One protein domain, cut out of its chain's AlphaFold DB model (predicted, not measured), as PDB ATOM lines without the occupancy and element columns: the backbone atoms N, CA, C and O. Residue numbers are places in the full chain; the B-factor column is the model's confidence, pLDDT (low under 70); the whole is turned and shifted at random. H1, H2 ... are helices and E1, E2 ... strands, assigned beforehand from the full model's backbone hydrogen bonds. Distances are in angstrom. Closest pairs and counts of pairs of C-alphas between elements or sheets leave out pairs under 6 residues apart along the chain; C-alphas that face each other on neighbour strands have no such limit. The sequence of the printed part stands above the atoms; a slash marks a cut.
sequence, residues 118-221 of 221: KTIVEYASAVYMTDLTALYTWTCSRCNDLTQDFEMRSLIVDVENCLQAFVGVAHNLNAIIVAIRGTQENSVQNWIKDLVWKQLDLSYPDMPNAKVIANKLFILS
ATOM      1  N   LYS A 118      27.526 -19.990  18.932       91.69
ATOM      2  CA  LYS A 118      26.194 -20.594  19.065       91.69
ATOM      3  C   LYS A 118      25.941 -21.116  20.486       91.69
ATOM      4  O   LYS A 118      24.879 -20.848  21.037       91.69
ATOM      5  N   THR A 119      26.927 -21.765  21.107       91.56
ATOM      6  CA  THR A 119      26.832 -22.273  22.490       91.56
ATOM      7  C   THR A 119      26.543 -21.143  23.484       91.56
ATOM      8  O   THR A 119      25.648 -21.241  24.321       91.56
ATOM      9  N   ILE A 120      27.272 -20.029  23.371       91.31
ATOM     10  CA  ILE A 120      27.088 -18.852  24.229       91.31
ATOM     11  C   ILE A 120      25.685 -18.252  24.042       91.31
ATOM     12  O   ILE A 120      25.034 -17.875  25.019       91.31
ATOM     13  N   VAL A 121      25.202 -18.183  22.798       91.12
ATOM     14  CA  VAL A 121      23.851 -17.695  22.485       91.12
ATOM     15  C   VAL A 121      22.774 -18.614  23.060       91.12
ATOM     16  O   VAL A 121      21.785 -18.110  23.588       91.12
ATOM     17  N   GLU A 122      22.959 -19.934  23.026       92.06
ATOM     18  CA  GLU A 122      22.023 -20.880  23.641       92.06
ATOM     19  C   GLU A 122      21.890 -20.630  25.150       92.06
ATOM     20  O   GLU A 122      20.771 -20.405  25.622       92.06
ATOM     21  N   TYR A 123      23.005 -20.502  25.882       92.69
ATOM     22  CA  TYR A 123      22.990 -20.123  27.303       92.69
ATOM     23  C   TYR A 123      22.292 -18.780  27.554       92.69
ATOM     24  O   TYR A 123      21.457 -18.662  28.454       92.69
ATOM     25  N   ALA A 124      22.597 -17.763  26.743       91.06
ATOM     26  CA  ALA A 124      21.969 -16.448  26.852       91.06
ATOM     27  C   ALA A 124      20.459 -16.495  26.567       91.06
ATOM     28  O   ALA A 124      19.691 -15.735  27.151       91.06
ATOM     29  N   SER A 125      20.015 -17.391  25.687       90.50
ATOM     30  CA  SER A 125      18.605 -17.550  25.337       90.50
ATOM     31  C   SER A 125      17.816 -18.358  26.373       90.50
ATOM     32  O   SER A 125      16.613 -18.125  26.529       90.50
ATOM     33  N   ALA A 126      18.473 -19.271  27.097       92.56
ATOM     34  CA  ALA A 126      17.852 -20.131  28.102       92.56
ATOM     35  C   ALA A 126      17.344 -19.336  29.315       92.56
ATOM     36  O   ALA A 126      16.297 -19.656  29.873       92.56
ATOM     37  N   VAL A 127      18.006 -18.233  29.684       91.31
ATOM     38  CA  VAL A 127      17.596 -17.391  30.830       91.31
ATOM     39  C   VAL A 127      16.244 -16.688  30.616       91.31
ATOM     40  O   VAL A 127      15.664 -16.157  31.558       91.31
ATOM     41  N   TYR A 128      15.728 -16.683  29.383       89.44
ATOM     42  CA  TYR A 128      14.404 -16.157  29.049       89.44
ATOM     43  C   TYR A 128      13.281 -17.197  29.184       89.44
ATOM     44  O   TYR A 128      12.119 -16.847  28.980       89.44
ATOM     45  N   MET A 129      13.592 -18.451  29.534       90.50
ATOM     46  CA  MET A 129      12.570 -19.460  29.805       90.50
ATOM     47  C   MET A 129      11.712 -19.051  31.004       90.50
ATOM     48  O   MET A 129      12.226 -18.698  32.065       90.50
ATOM     49  N   THR A 130      10.395 -19.120  30.824       87.75
ATOM     50  CA  THR A 130       9.405 -18.806  31.861       87.75
ATOM     51  C   THR A 130       9.173 -19.971  32.817       87.75
ATOM     52  O   THR A 130       8.872 -19.751  33.988       87.75
ATOM     53  N   ASP A 131       9.335 -21.208  32.339       92.12
ATOM     54  CA  ASP A 131       9.281 -22.400  33.177       92.12
ATOM     55  C   ASP A 131      10.588 -22.547  33.963       92.12
ATOM     56  O   ASP A 131      11.586 -23.092  33.485       92.12
ATOM     57  N   LEU A 132      10.565 -22.030  35.191       90.94
ATOM     58  CA  LEU A 132      11.691 -22.078  36.119       90.94
ATOM     59  C   LEU A 132      12.070 -23.510  36.507       90.94
ATOM     60  O   LEU A 132      13.236 -23.766  36.794       90.94
ATOM     61  N   THR A 133      11.110 -24.441  36.506       92.25
ATOM     62  CA  THR A 133      11.377 -25.841  36.854       92.25
ATOM     63  C   THR A 133      12.173 -26.492  35.738       92.25
ATOM     64  O   THR A 133      13.241 -27.040  35.999       92.25
ATOM     65  N   ALA A 134      11.709 -26.347  34.493       92.19
ATOM     66  CA  ALA A 134      12.411 -26.858  33.320       92.19
ATOM     67  C   ALA A 134      13.786 -26.201  33.130       92.19
ATOM     68  O   ALA A 134      14.727 -26.856  32.686       92.19
ATOM     69  N   LEU A 135      13.926 -24.917  33.479       93.25
ATOM     70  CA  LEU A 135      15.220 -24.238  33.467       93.25
ATOM     71  C   LEU A 135      16.161 -24.794  34.546       93.25
ATOM     72  O   LEU A 135      17.320 -25.065  34.250       93.25
ATOM     73  N   TYR A 136      15.670 -25.003  35.771       92.81
ATOM     74  CA  TYR A 136      16.481 -25.530  36.872       92.81
ATOM     75  C   TYR A 136      16.958 -26.965  36.625       92.81
ATOM     76  O   TYR A 136      18.097 -27.303  36.940       92.81
ATOM     77  N   THR A 137      16.105 -27.807  36.035       93.44
ATOM     78  CA  THR A 137      16.460 -29.182  35.654       93.44
ATOM     79  C   THR A 137      17.142 -29.280  34.293       93.44
ATOM     80  O   THR A 137      17.460 -30.383  33.867       93.44
ATOM     81  N   TRP A 138      17.349 -28.151  33.612       94.31
ATOM     82  CA  TRP A 138      17.960 -28.072  32.286       94.31
ATOM     83  C   TRP A 138      17.272 -28.930  31.208       94.31
ATOM     84  O   TRP A 138      17.903 -29.509  30.334       94.31
ATOM     85  N   THR A 139      15.941 -29.000  31.253       92.81
ATOM     86  CA  THR A 139      15.088 -29.763  30.317       92.81
ATOM     87  C   THR A 139      14.249 -28.850  29.420       92.81
ATOM     88  O   THR A 139      13.225 -29.248  28.858       92.81
ATOM     89  N   CYS A 140      14.651 -27.586  29.310       90.62
ATOM     90  CA  CYS A 140      13.920 -26.572  28.574       90.62
ATOM     91  C   CYS A 140      14.034 -26.758  27.050       90.62
ATOM     92  O   CYS A 140      14.999 -27.330  26.547       90.62
ATOM     93  N   SER A 141      13.096 -26.198  26.279       90.75
ATOM     94  CA  SER A 141      13.132 -26.282  24.806       90.75
ATOM     95  C   SER A 141      14.392 -25.668  24.178       90.75
ATOM     96  O   SER A 141      14.750 -26.033  23.064       90.75
ATOM     97  N   ARG A 142      15.068 -24.760  24.895       88.31
ATOM     98  CA  ARG A 142      16.316 -24.094  24.488       88.31
ATOM     99  C   ARG A 142      17.590 -24.733  25.073       88.31
ATOM    100  O   ARG A 142      18.673 -24.233  24.806       88.31
ATOM    101  N   CYS A 143      17.466 -25.801  25.868       89.75
ATOM    102  CA  CYS A 143      18.554 -26.407  26.653       89.75
ATOM    103  C   CYS A 143      19.117 -27.703  26.023       89.75
ATOM    104  O   CYS A 143      20.027 -28.318  26.571       89.75
ATOM    105  N   ASN A 144      18.563 -28.145  24.889       82.50
ATOM    106  CA  ASN A 144      18.732 -29.511  24.385       82.50
ATOM    107  C   ASN A 144      19.771 -29.668  23.261       82.50
ATOM    108  O   ASN A 144      19.871 -30.762  22.720       82.50
ATOM    109  N   ASP A 145      20.528 -28.634  22.889       86.56
ATOM    110  CA  ASP A 145      21.497 -28.706  21.782       86.56
ATOM    111  C   ASP A 145      22.948 -28.706  22.299       86.56
ATOM    112  O   ASP A 145      23.452 -29.731  22.753       86.56
ATOM    113  N   LEU A 146      23.641 -27.564  22.265       90.25
ATOM    114  CA  LEU A 146      25.065 -27.436  22.612       90.25
ATOM    115  C   LEU A 146      25.311 -27.314  24.122       90.25
ATOM    116  O   LEU A 146      26.453 -27.186  24.568       90.25
ATOM    117  N   THR A 147      24.237 -27.320  24.908       92.44
ATOM    118  CA  THR A 147      24.257 -27.047  26.347       92.44
ATOM    119  C   THR A 147      23.775 -28.223  27.195       92.44
ATOM    120  O   THR A 147      23.591 -28.050  28.391       92.44
ATOM    121  N   GLN A 148      23.601 -29.422  26.627       88.44
ATOM    122  CA  GLN A 148      23.050 -30.586  27.346       88.44
ATOM    123  C   GLN A 148      23.844 -30.979  28.607       88.44
ATOM    124  O   GLN A 148      23.245 -31.362  29.608       88.44
ATOM    125  N   ASP A 149      25.172 -30.838  28.585       89.12
ATOM    126  CA  ASP A 149      26.060 -31.217  29.697       89.12
ATOM    127  C   ASP A 149      26.183 -30.133  30.784       89.12
ATOM    128  O   ASP A 149      27.124 -30.133  31.587       89.12
ATOM    129  N   PHE A 150      25.279 -29.154  30.794       94.38
ATOM    130  CA  PHE A 150      25.342 -28.053  31.740       94.38
ATOM    131  C   PHE A 150      24.861 -28.457  33.131       94.38
ATOM    132  O   PHE A 150      23.750 -28.949  33.325       94.38
ATOM    133  N   GLU A 151      25.680 -28.162  34.135       94.56
ATOM    134  CA  GLU A 151      25.354 -28.442  35.526       94.56
ATOM    135  C   GLU A 151      24.833 -27.179  36.223       94.56
ATOM    136  O   GLU A 151      25.606 -26.325  36.675       94.56
ATOM    137  N   MET A 152      23.506 -27.067  36.335       93.75
ATOM    138  CA  MET A 152      22.849 -25.989  37.079       93.75
ATOM    139  C   MET A 152      23.278 -26.018  38.558       93.75
ATOM    140  O   MET A 152      23.126 -27.026  39.248       93.75
ATOM    141  N   ARG A 153      23.783 -24.887  39.073       94.12
ATOM    142  CA  ARG A 153      24.154 -24.721  40.493       94.12
ATOM    143  C   ARG A 153      23.160 -23.871  41.267       94.12
ATOM    144  O   ARG A 153      22.827 -24.200  42.401       94.12
ATOM    145  N   SER A 154      22.709 -22.770  40.678       92.31
ATOM    146  CA  SER A 154      21.771 -21.861  41.334       92.31
ATOM    147  C   SER A 154      20.920 -21.115  40.324       92.31
ATOM    148  O   SER A 154      21.441 -20.617  39.326       92.31
ATOM    149  N   LEU A 155      19.640 -20.959  40.650       92.81
ATOM    150  CA  LEU A 155      18.696 -20.101  39.948       92.81
ATOM    151  C   LEU A 155      18.268 -18.981  40.905       92.81
ATOM    152  O   LEU A 155      17.809 -19.245  42.013       92.81
ATOM    153  N   ILE A 156      18.458 -17.736  40.483       90.81
ATOM    154  CA  ILE A 156      18.115 -16.526  41.225       90.81
ATOM    155  C   ILE A 156      16.943 -15.870  40.505       90.81
ATOM    156  O   ILE A 156      17.045 -15.539  39.324       90.81
ATOM    157  N   VAL A 157      15.840 -15.670  41.223       88.25
ATOM    158  CA  VAL A 157      14.638 -15.024  40.691       88.25
ATOM    159  C   VAL A 157      14.192 -13.940  41.654       88.25
ATOM    160  O   VAL A 157      13.984 -14.195  42.838       88.25
ATOM    161  N   ASP A 158      14.030 -12.736  41.123       81.69
ATOM    162  CA  ASP A 158      13.439 -11.601  41.810       81.69
ATOM    163  C   ASP A 158      12.205 -11.155  41.023       81.69
ATOM    164  O   ASP A 158      12.295 -10.581  39.935       81.69
ATOM    165  N   VAL A 159      11.039 -11.466  41.582       81.38
ATOM    166  CA  VAL A 159       9.741 -11.163  40.974       81.38
ATOM    167  C   VAL A 159       9.454  -9.662  41.007       81.38
ATOM    168  O   VAL A 159       8.860  -9.144  40.066       81.38
ATOM    169  N   GLU A 160       9.904  -8.955  42.047       73.81
ATOM    170  CA  GLU A 160       9.650  -7.519  42.210       73.81
ATOM    171  C   GLU A 160      10.398  -6.715  41.143       73.81
ATOM    172  O   GLU A 160       9.843  -5.793  40.548       73.81
ATOM    173  N   ASN A 161      11.636  -7.114  40.849       71.50
ATOM    174  CA  ASN A 161      12.491  -6.432  39.875       71.50
ATOM    175  C   ASN A 161      12.524  -7.114  38.497       71.50
ATOM    176  O   ASN A 161      13.314  -6.722  37.638       71.50
ATOM    177  N   CYS A 162      11.678  -8.126  38.268       77.88
ATOM    178  CA  CYS A 162      11.664  -8.950  37.052       77.88
ATOM    179  C   CYS A 162      13.049  -9.518  36.666       77.88
ATOM    180  O   CYS A 162      13.330  -9.714  35.480       77.88
ATOM    181  N   LEU A 163      13.919  -9.773  37.646       83.69
ATOM    182  CA  LEU A 163      15.271 -10.269  37.415       83.69
ATOM    183  C   LEU A 163      15.282 -11.794  37.488       83.69
ATOM    184  O   LEU A 163      14.719 -12.407  38.392       83.69
ATOM    185  N   GLN A 164      15.960 -12.406  36.527       88.00
ATOM    186  CA  GLN A 164      16.170 -13.845  36.484       88.00
ATOM    187  C   GLN A 164      17.609 -14.094  36.075       88.00
ATOM    188  O   GLN A 164      18.079 -13.539  35.087       88.00
ATOM    189  N   ALA A 165      18.321 -14.904  36.839       91.19
ATOM    190  CA  ALA A 165      19.693 -15.256  36.538       91.19
ATOM    191  C   ALA A 165      19.971 -16.691  36.956       91.19
ATOM    192  O   ALA A 165      19.386 -17.183  37.919       91.19
ATOM    193  N   PHE A 166      20.890 -17.352  36.270       94.31
ATOM    194  CA  PHE A 166      21.379 -18.650  36.700       94.31
ATOM    195  C   PHE A 166      22.897 -18.706  36.672       94.31
ATOM    196  O   PHE A 166      23.559 -17.984  35.925       94.31
ATOM    197  N   VAL A 167      23.423 -19.605  37.496       94.81
ATOM    198  CA  VAL A 167      24.835 -19.958  37.546       94.81
ATOM    199  C   VAL A 167      24.954 -21.465  37.423       94.81
ATOM    200  O   VAL A 167      24.203 -22.209  38.061       94.81
ATOM    201  N   GLY A 168      25.915 -21.916  36.630       94.00
ATOM    202  CA  GLY A 168      26.240 -23.328  36.510       94.00
ATOM    203  C   GLY A 168      27.592 -23.557  35.860       94.00
ATOM    204  O   GLY A 168      28.275 -22.610  35.462       94.00
ATOM    205  N   VAL A 169      27.988 -24.822  35.794       95.25
ATOM    206  CA  VAL A 169      29.275 -25.244  35.237       95.25
ATOM    207  C   VAL A 169      29.045 -25.831  33.851       95.25
ATOM    208  O   VAL A 169      28.259 -26.763  33.687       95.25
ATOM    209  N   ALA A 170      29.735 -25.276  32.859       93.62
ATOM    210  CA  ALA A 170      29.783 -25.789  31.500       93.62
ATOM    211  C   ALA A 170      31.062 -26.614  31.333       93.62
ATOM    212  O   ALA A 170      32.143 -26.067  31.104       93.62
ATOM    213  N   HIS A 171      30.942 -27.936  31.464       92.44
ATOM    214  CA  HIS A 171      32.081 -28.858  31.364       92.44
ATOM    215  C   HIS A 171      32.720 -28.843  29.970       92.44
ATOM    216  O   HIS A 171      33.940 -28.898  29.851       92.44
ATOM    217  N   ASN A 172      31.912 -28.670  28.920       88.62
ATOM    218  CA  ASN A 172      32.371 -28.556  27.533       88.62
ATOM    219  C   ASN A 172      33.250 -27.321  27.269       88.62
ATOM    220  O   ASN A 172      34.113 -27.357  26.396       88.62
ATOM    221  N   LEU A 173      33.033 -26.239  28.020       89.62
ATOM    222  CA  LEU A 173      33.802 -24.996  27.921       89.62
ATOM    223  C   LEU A 173      34.848 -24.856  29.034       89.62
ATOM    224  O   LEU A 173      35.608 -23.892  29.020       89.62
ATOM    225  N   ASN A 174      34.870 -25.785  29.999       91.31
ATOM    226  CA  ASN A 174      35.628 -25.674  31.244       91.31
ATOM    227  C   ASN A 174      35.452 -24.292  31.910       91.31
ATOM    228  O   ASN A 174      36.420 -23.640  32.289       91.31
ATOM    229  N   ALA A 175      34.206 -23.817  31.988       90.75
ATOM    230  CA  ALA A 175      33.891 -22.470  32.454       90.75
ATOM    231  C   ALA A 175      32.637 -22.442  33.333       90.75
ATOM    232  O   ALA A 175      31.748 -23.291  33.230       90.75
ATOM    233  N   ILE A 176      32.539 -21.418  34.176       92.75
ATOM    234  CA  ILE A 176      31.320 -21.080  34.910       92.75
ATOM    235  C   ILE A 176      30.515 -20.098  34.062       92.75
ATOM    236  O   ILE A 176      31.009 -19.037  33.671       92.75
ATOM    237  N   ILE A 177      29.254 -20.443  33.810       93.12
ATOM    238  CA  ILE A 177      28.318 -19.607  33.063       93.12
ATOM    239  C   ILE A 177      27.417 -18.881  34.048       93.12
ATOM    240  O   ILE A 177      26.739 -19.514  34.859       93.12
ATOM    241  N   VAL A 178      27.391 -17.553  33.946       92.62
ATOM    242  CA  VAL A 178      26.459 -16.687  34.673       92.62
ATOM    243  C   VAL A 178      25.602 -15.945  33.662       92.62
ATOM    244  O   VAL A 178      26.040 -14.944  33.086       92.62
ATOM    245  N   ALA A 179      24.378 -16.424  33.450       91.69
ATOM    246  CA  ALA A 179      23.415 -15.789  32.560       91.69
ATOM    247  C   ALA A 179      22.429 -14.944  33.358       91.69
ATOM    248  O   ALA A 179      21.879 -15.399  34.358       91.69
ATOM    249  N   ILE A 180      22.197 -13.719  32.899       88.31
ATOM    250  CA  ILE A 180      21.283 -12.762  33.522       88.31
ATOM    251  C   ILE A 180      20.292 -12.315  32.453       88.31
ATOM    252  O   ILE A 180      20.686 -11.855  31.380       88.31
ATOM    253  N   ARG A 181      19.004 -12.449  32.749       82.56
ATOM    254  CA  ARG A 181      17.908 -11.963  31.920       82.56
ATOM    255  C   ARG A 181      17.902 -10.439  31.958       82.56
ATOM    256  O   ARG A 181      17.774  -9.842  33.024       82.56
ATOM    257  N   GLY A 182      18.045  -9.820  30.788       69.25
ATOM    258  CA  GLY A 182      17.781  -8.392  30.603       69.25
ATOM    259  C   GLY A 182      16.282  -8.109  30.429       69.25
ATOM    260  O   GLY A 182      15.435  -8.971  30.653       69.25
ATOM    261  N   THR A 183      15.930  -6.911  29.966       53.47
ATOM    262  CA  THR A 183      14.541  -6.543  29.618       53.47
ATOM    263  C   THR A 183      13.886  -7.525  28.626       53.47
ATOM    264  O   THR A 183      14.563  -8.112  27.781       53.47
ATOM    265  N   GLN A 184      12.565  -7.721  28.746       53.16
ATOM    266  CA  GLN A 184      11.798  -8.764  28.039       53.16
ATOM    267  C   GLN A 184      11.747  -8.593  26.505       53.16
ATOM    268  O   GLN A 184      11.738  -7.477  25.990       53.16
ATOM    269  N   GLU A 185      11.616  -9.715  25.788       47.50
ATOM    270  CA  GLU A 185      11.611  -9.846  24.315       47.50
ATOM    271  C   GLU A 185      10.492  -9.072  23.584       47.50
ATOM    272  O   GLU A 185      10.710  -8.549  22.495       47.50
ATOM    273  N   ASN A 186       9.325  -8.878  24.207       50.53
ATOM    274  CA  ASN A 186       8.229  -8.071  23.633       50.53
ATOM    275  C   ASN A 186       8.468  -6.559  23.775       50.53
ATOM    276  O   ASN A 186       7.736  -5.735  23.236       50.53
ATOM    277  N   SER A 187       9.524  -6.203  24.503       51.38
ATOM    278  CA  SER A 187       9.968  -4.846  24.772       51.38
ATOM    279  C   SER A 187      11.189  -4.492  23.927       51.38
ATOM    280  O   SER A 187      11.923  -3.571  24.263       51.38
ATOM    281  N   VAL A 188      11.372  -5.143  22.768       53.84
ATOM    282  CA  VAL A 188      12.328  -4.738  21.719       53.84
ATOM    283  C   VAL A 188      11.882  -3.421  21.028       53.84
ATOM    284  O   VAL A 188      12.363  -3.010  19.983       53.84
ATOM    285  N   GLN A 189      10.989  -2.643  21.622       52.59
ATOM    286  CA  GLN A 189      10.791  -1.227  21.280       52.59
ATOM    287  C   GLN A 189      10.963  -0.329  22.513       52.59
ATOM    288  O   GLN A 189      11.279   0.852  22.376       52.59
ATOM    289  N   ASN A 190      10.859  -0.907  23.715       48.84
ATOM    290  CA  ASN A 190      11.150  -0.258  24.989       48.84
ATOM    291  C   ASN A 190      12.651  -0.254  25.293       48.84
ATOM    292  O   ASN A 190      13.152   0.774  25.693       48.84
ATOM    293  N   TRP A 191      13.398  -1.326  25.002       44.19
ATOM    294  CA  TRP A 191      14.866  -1.380  25.104       44.19
ATOM    295  C   TRP A 191      15.549  -0.224  24.361       44.19
ATOM    296  O   TRP A 191      16.413   0.400  24.944       44.19
ATOM    297  N   ILE A 192      15.148   0.127  23.130       55.66
ATOM    298  CA  ILE A 192      15.704   1.258  22.376       55.66
ATOM    299  C   ILE A 192      15.329   2.566  23.064       55.66
ATOM    300  O   ILE A 192      16.186   3.430  23.176       55.66
ATOM    301  N   LYS A 193      14.093   2.703  23.562       46.88
ATOM    302  CA  LYS A 193      13.632   3.900  24.286       46.88
ATOM    303  C   LYS A 193      14.238   4.041  25.695       46.88
ATOM    304  O   LYS A 193      14.440   5.167  26.122       46.88
ATOM    305  N   ASP A 194      14.594   2.946  26.364       40.78
ATOM    306  CA  ASP A 194      15.211   2.899  27.702       40.78
ATOM    307  C   ASP A 194      16.750   2.906  27.639       40.78
ATOM    308  O   ASP A 194      17.414   3.399  28.552       40.78
ATOM    309  N   LEU A 195      17.335   2.414  26.538       46.53
ATOM    310  CA  LEU A 195      18.737   2.638  26.161       46.53
ATOM    311  C   LEU A 195      18.978   4.112  25.828       46.53
ATOM    312  O   LEU A 195      20.124   4.566  25.916       46.53
ATOM    313  N   VAL A 196      17.925   4.880  25.499       41.03
ATOM    314  CA  VAL A 196      18.010   6.340  25.505       41.03
ATOM    315  C   VAL A 196      18.125   6.827  26.956       41.03
ATOM    316  O   VAL A 196      17.171   7.253  27.593       41.03
ATOM    317  N   TRP A 197      19.358   6.804  27.455       39.91
ATOM    318  CA  TRP A 197      19.857   7.739  28.460       39.91
ATOM    319  C   TRP A 197      19.229   7.660  29.860       39.91
ATOM    320  O   TRP A 197      19.072   8.683  30.524       39.91
ATOM    321  N   LYS A 198      19.032   6.459  30.417       39.12
ATOM    322  CA  LYS A 198      19.204   6.307  31.874       39.12
ATOM    323  C   LYS A 198      20.641   5.942  32.197       39.12
ATOM    324  O   LYS A 198      20.988   4.824  32.556       39.12
ATOM    325  N   GLN A 199      21.485   6.955  32.062       42.62
ATOM    326  CA  GLN A 199      22.761   7.015  32.747       42.62
ATOM    327  C   GLN A 199      22.457   6.996  34.251       42.62
ATOM    328  O   GLN A 199      22.074   8.014  34.818       42.62
ATOM    329  N   LEU A 200      22.511   5.824  34.888       43.06
ATOM    330  CA  LEU A 200      22.461   5.772  36.345       43.06
ATOM    331  C   LEU A 200      23.766   6.396  36.842       43.06
ATOM    332  O   LEU A 200      24.839   5.846  36.591       43.06
ATOM    333  N   ASP A 201      23.673   7.522  37.550       44.66
ATOM    334  CA  ASP A 201      24.758   8.082  38.365       44.66
ATOM    335  C   ASP A 201      25.014   7.171  39.581       44.66
ATOM    336  O   ASP A 201      24.886   7.548  40.744       44.66
ATOM    337  N   LEU A 202      25.335   5.908  39.314       44.69
ATOM    338  CA  LEU A 202      25.883   4.993  40.298       44.69
ATOM    339  C   LEU A 202      27.383   5.255  40.349       44.69
ATOM    340  O   LEU A 202      28.130   4.825  39.474       44.69
ATOM    341  N   SER A 203      27.819   5.970  41.384       52.59
ATOM    342  CA  SER A 203      29.240   6.074  41.701       52.59
ATOM    343  C   SER A 203      29.735   4.689  42.114       52.59
ATOM    344  O   SER A 203      29.394   4.188  43.188       52.59
ATOM    345  N   TYR A 204      30.474   4.031  41.219       51.47
ATOM    346  CA  TYR A 204      31.131   2.773  41.536       51.47
ATOM    347  C   TYR A 204      32.257   3.069  42.539       51.47
ATOM    348  O   TYR A 204      33.091   3.940  42.259       51.47
ATOM    349  N   PRO A 205      32.284   2.415  43.716       54.34
ATOM    350  CA  PRO A 205      33.357   2.628  44.679       54.34
ATOM    351  C   PRO A 205      34.703   2.306  44.018       54.34
ATOM    352  O   PRO A 205      34.805   1.371  43.230       54.34
ATOM    353  N   ASP A 206      35.708   3.136  44.290       61.19
ATOM    354  CA  ASP A 206      37.069   3.043  43.742       61.19
ATOM    355  C   ASP A 206      37.218   3.289  42.223       61.19
ATOM    356  O   ASP A 206      38.321   3.173  41.690       61.19
ATOM    357  N   MET A 207      36.153   3.698  41.515       55.72
ATOM    358  CA  MET A 207      36.231   4.056  40.090       55.72
ATOM    359  C   MET A 207      35.355   5.275  39.737       55.72
ATOM    360  O   MET A 207      34.255   5.130  39.190       55.72
ATOM    361  N   PRO A 208      35.822   6.507  40.028       49.50
ATOM    362  CA  PRO A 208      35.093   7.713  39.651       49.50
ATOM    363  C   PRO A 208      34.941   7.796  38.121       49.50
ATOM    364  O   PRO A 208      35.895   7.563  37.383       49.50
ATOM    365  N   ASN A 209      33.738   8.151  37.651       55.28
ATOM    366  CA  ASN A 209      33.310   8.266  36.240       55.28
ATOM    367  C   ASN A 209      32.967   6.968  35.487       55.28
ATOM    368  O   ASN A 209      32.670   7.030  34.291       55.28
ATOM    369  N   ALA A 210      32.936   5.809  36.148       52.91
ATOM    370  CA  ALA A 210      32.423   4.595  35.520       52.91
ATOM    371  C   ALA A 210      30.895   4.646  35.368       52.91
ATOM    372  O   ALA A 210      30.171   4.964  36.309       52.91
ATOM    373  N   LYS A 211      30.404   4.309  34.173       49.06
ATOM    374  CA  LYS A 211      28.974   4.225  33.843       49.06
ATOM    375  C   LYS A 211      28.697   2.835  33.285       49.06
ATOM    376  O   LYS A 211      29.404   2.389  32.384       49.06
ATOM    377  N   VAL A 212      27.704   2.140  33.835       47.59
ATOM    378  CA  VAL A 212      27.432   0.728  33.524       47.59
ATOM    379  C   VAL A 212      26.014   0.572  32.984       47.59
ATOM    380  O   VAL A 212      25.080   1.175  33.505       47.59
ATOM    381  N   ILE A 213      25.866  -0.259  31.949       48.09
ATOM    382  CA  ILE A 213      24.579  -0.679  31.384       48.09
ATOM    383  C   ILE A 213      24.344  -2.144  31.793       48.09
ATOM    384  O   ILE A 213      25.243  -2.981  31.673       48.09
ATOM    385  N   ALA A 214      23.163  -2.442  32.340       44.50
ATOM    386  CA  ALA A 214      22.850  -3.693  33.031       44.50
ATOM    387  C   ALA A 214      22.291  -4.778  32.092       44.50
ATOM    388  O   ALA A 214      21.119  -5.136  32.148       44.50
ATOM    389  N   ASN A 215      23.143  -5.321  31.225       46.47
ATOM    390  CA  ASN A 215      22.860  -6.540  30.469       46.47
ATOM    391  C   ASN A 215      24.202  -7.148  30.060       46.47
ATOM    392  O   ASN A 215      24.819  -6.734  29.081       46.47
ATOM    393  N   LYS A 216      24.695  -8.085  30.874       54.69
ATOM    394  CA  LYS A 216      26.018  -8.680  30.697       54.69
ATOM    395  C   LYS A 216      25.967 -10.161  31.052       54.69
ATOM    396  O   LYS A 216      25.639 -10.522  32.177       54.69
ATOM    397  N   LEU A 217      26.265 -10.996  30.062       53.91
ATOM    398  CA  LEU A 217      26.620 -12.396  30.262       53.91
ATOM    399  C   LEU A 217      28.072 -12.432  30.748       53.91
ATOM    400  O   LEU A 217      28.930 -11.778  30.149       53.91
ATOM    401  N   PHE A 218      28.341 -13.173  31.821       66.75
ATOM    402  CA  PHE A 218      29.699 -13.372  32.321       66.75
ATOM    403  C   PHE A 218      30.092 -14.837  32.151       66.75
ATOM    404  O   PHE A 218      29.373 -15.738  32.585       66.75
ATOM    405  N   ILE A 219      31.240 -15.053  31.514       64.06
ATOM    406  CA  ILE A 219      31.907 -16.351  31.427       64.06
ATOM    407  C   ILE A 219      33.172 -16.216  32.267       64.06
ATOM    408  O   ILE A 219      33.975 -15.313  32.024       64.06
ATOM    409  N   LEU A 220      33.306 -17.063  33.283       54.47
ATOM    410  CA  LEU A 220      34.502 -17.137  34.118       54.47
ATOM    411  C   LEU A 220      35.206 -18.456  33.786       54.47
ATOM    412  O   LEU A 220      34.655 -19.521  34.056       54.47
ATOM    413  N   SER A 221      36.376 -18.361  33.157       45.56
ATOM    414  CA  SER A 221      37.268 -19.475  32.803       45.56
ATOM    415  C   SER A 221      38.497 -19.481  33.698       45.56
ATOM    416  O   SER A 221      39.073 -18.375  33.843       45.56
TER     417      SER A 221
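What this domain is: This is residues 118 to 221 of the 221 residues of an uncharacterized protein of Aegilops tauschii subsp. strangulata (UniProt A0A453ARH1). A twisted sheet of four strands has two short helices, H1 and H2, over one face and no named helix over the other, while a wide loop, residues 182 to 217, swings away from the sheet with the small helix H3 in it and comes back to add E4 at one edge. The printed part has 104 residues, with three named helices and four named strands in the order H1, H2, E1, E2, E3, H3, E4. The sheet's order is E1, E2, E3, E4, antiparallel throughout; the class is mixed, helices and strands, with 46 of the 104 residues in named elements. The whole is only just compact, close to loose, with a radius of gyration of the C-alphas of 15.3 A and spans of 40 by 33 by 26 A.

How they stand to each other: E1, residues 150 to 158, E2, residues 163 to 170, and E3, residues 175 to 180, form a meander, each strand the antiparallel neighbour of the one before; E1 and E2 are a hairpin, as are E2 and E3. Between E1 and E2, N 156 and O 165 are within hydrogen-bond range at 2.8 A, and between E2 and E3, N 166 and O 179 at 2.9 A. E1, an edge strand, bends by 62 degrees at residue 153. The other edge strand is E4, residues 218 to 220, antiparallel to E3, with N 176 and O 220 2.8 A apart. H1, residues 118 to 126, is on the sheet at a height of 9.3 A, over E3 and only just over E2, on which 3 of its 9 C-alphas fall. It runs along the strands, at 25 degrees to E3 on the local plane; their closest C-alphas, of Ala 124 and Ala 179, are 5.9 A apart. H2, residues 132 to 136, is on the same face, over E2 at a height of 8.4 A. H1 and H2 are close but not clearly touching: their closest C-alphas, of Ala 126 and Leu 135, are 7.3 A apart. H3, residues 190 to 195, is not on the sheet and is apart from H1 and H2. In H1, H2 and H3 every O i to N i+4 pair is within hydrogen-bond range.

Where its parts are: E1 measures 22.7 A from first to last C-alpha, E2 22.1 A, E3 15.9 A and H1 12.3 A. H1 begins at C-alpha 118 (26.194, -20.594, 19.065), H3 at C-alpha 190 (11.150, -0.258, 24.989), and E4 ends at C-alpha 220 (34.502, -17.137, 34.118).

The domain as a whole: The two C-alphas farthest apart, of Thr 139 and Pro 208, are 43.5 A apart. The printed part has no cut; the links H2 to E1, 13 residues, and H3 to E4, 22 residues, are long. The mean pLDDT of the printed part is 74.8, and residues 182 to 221 are under 70.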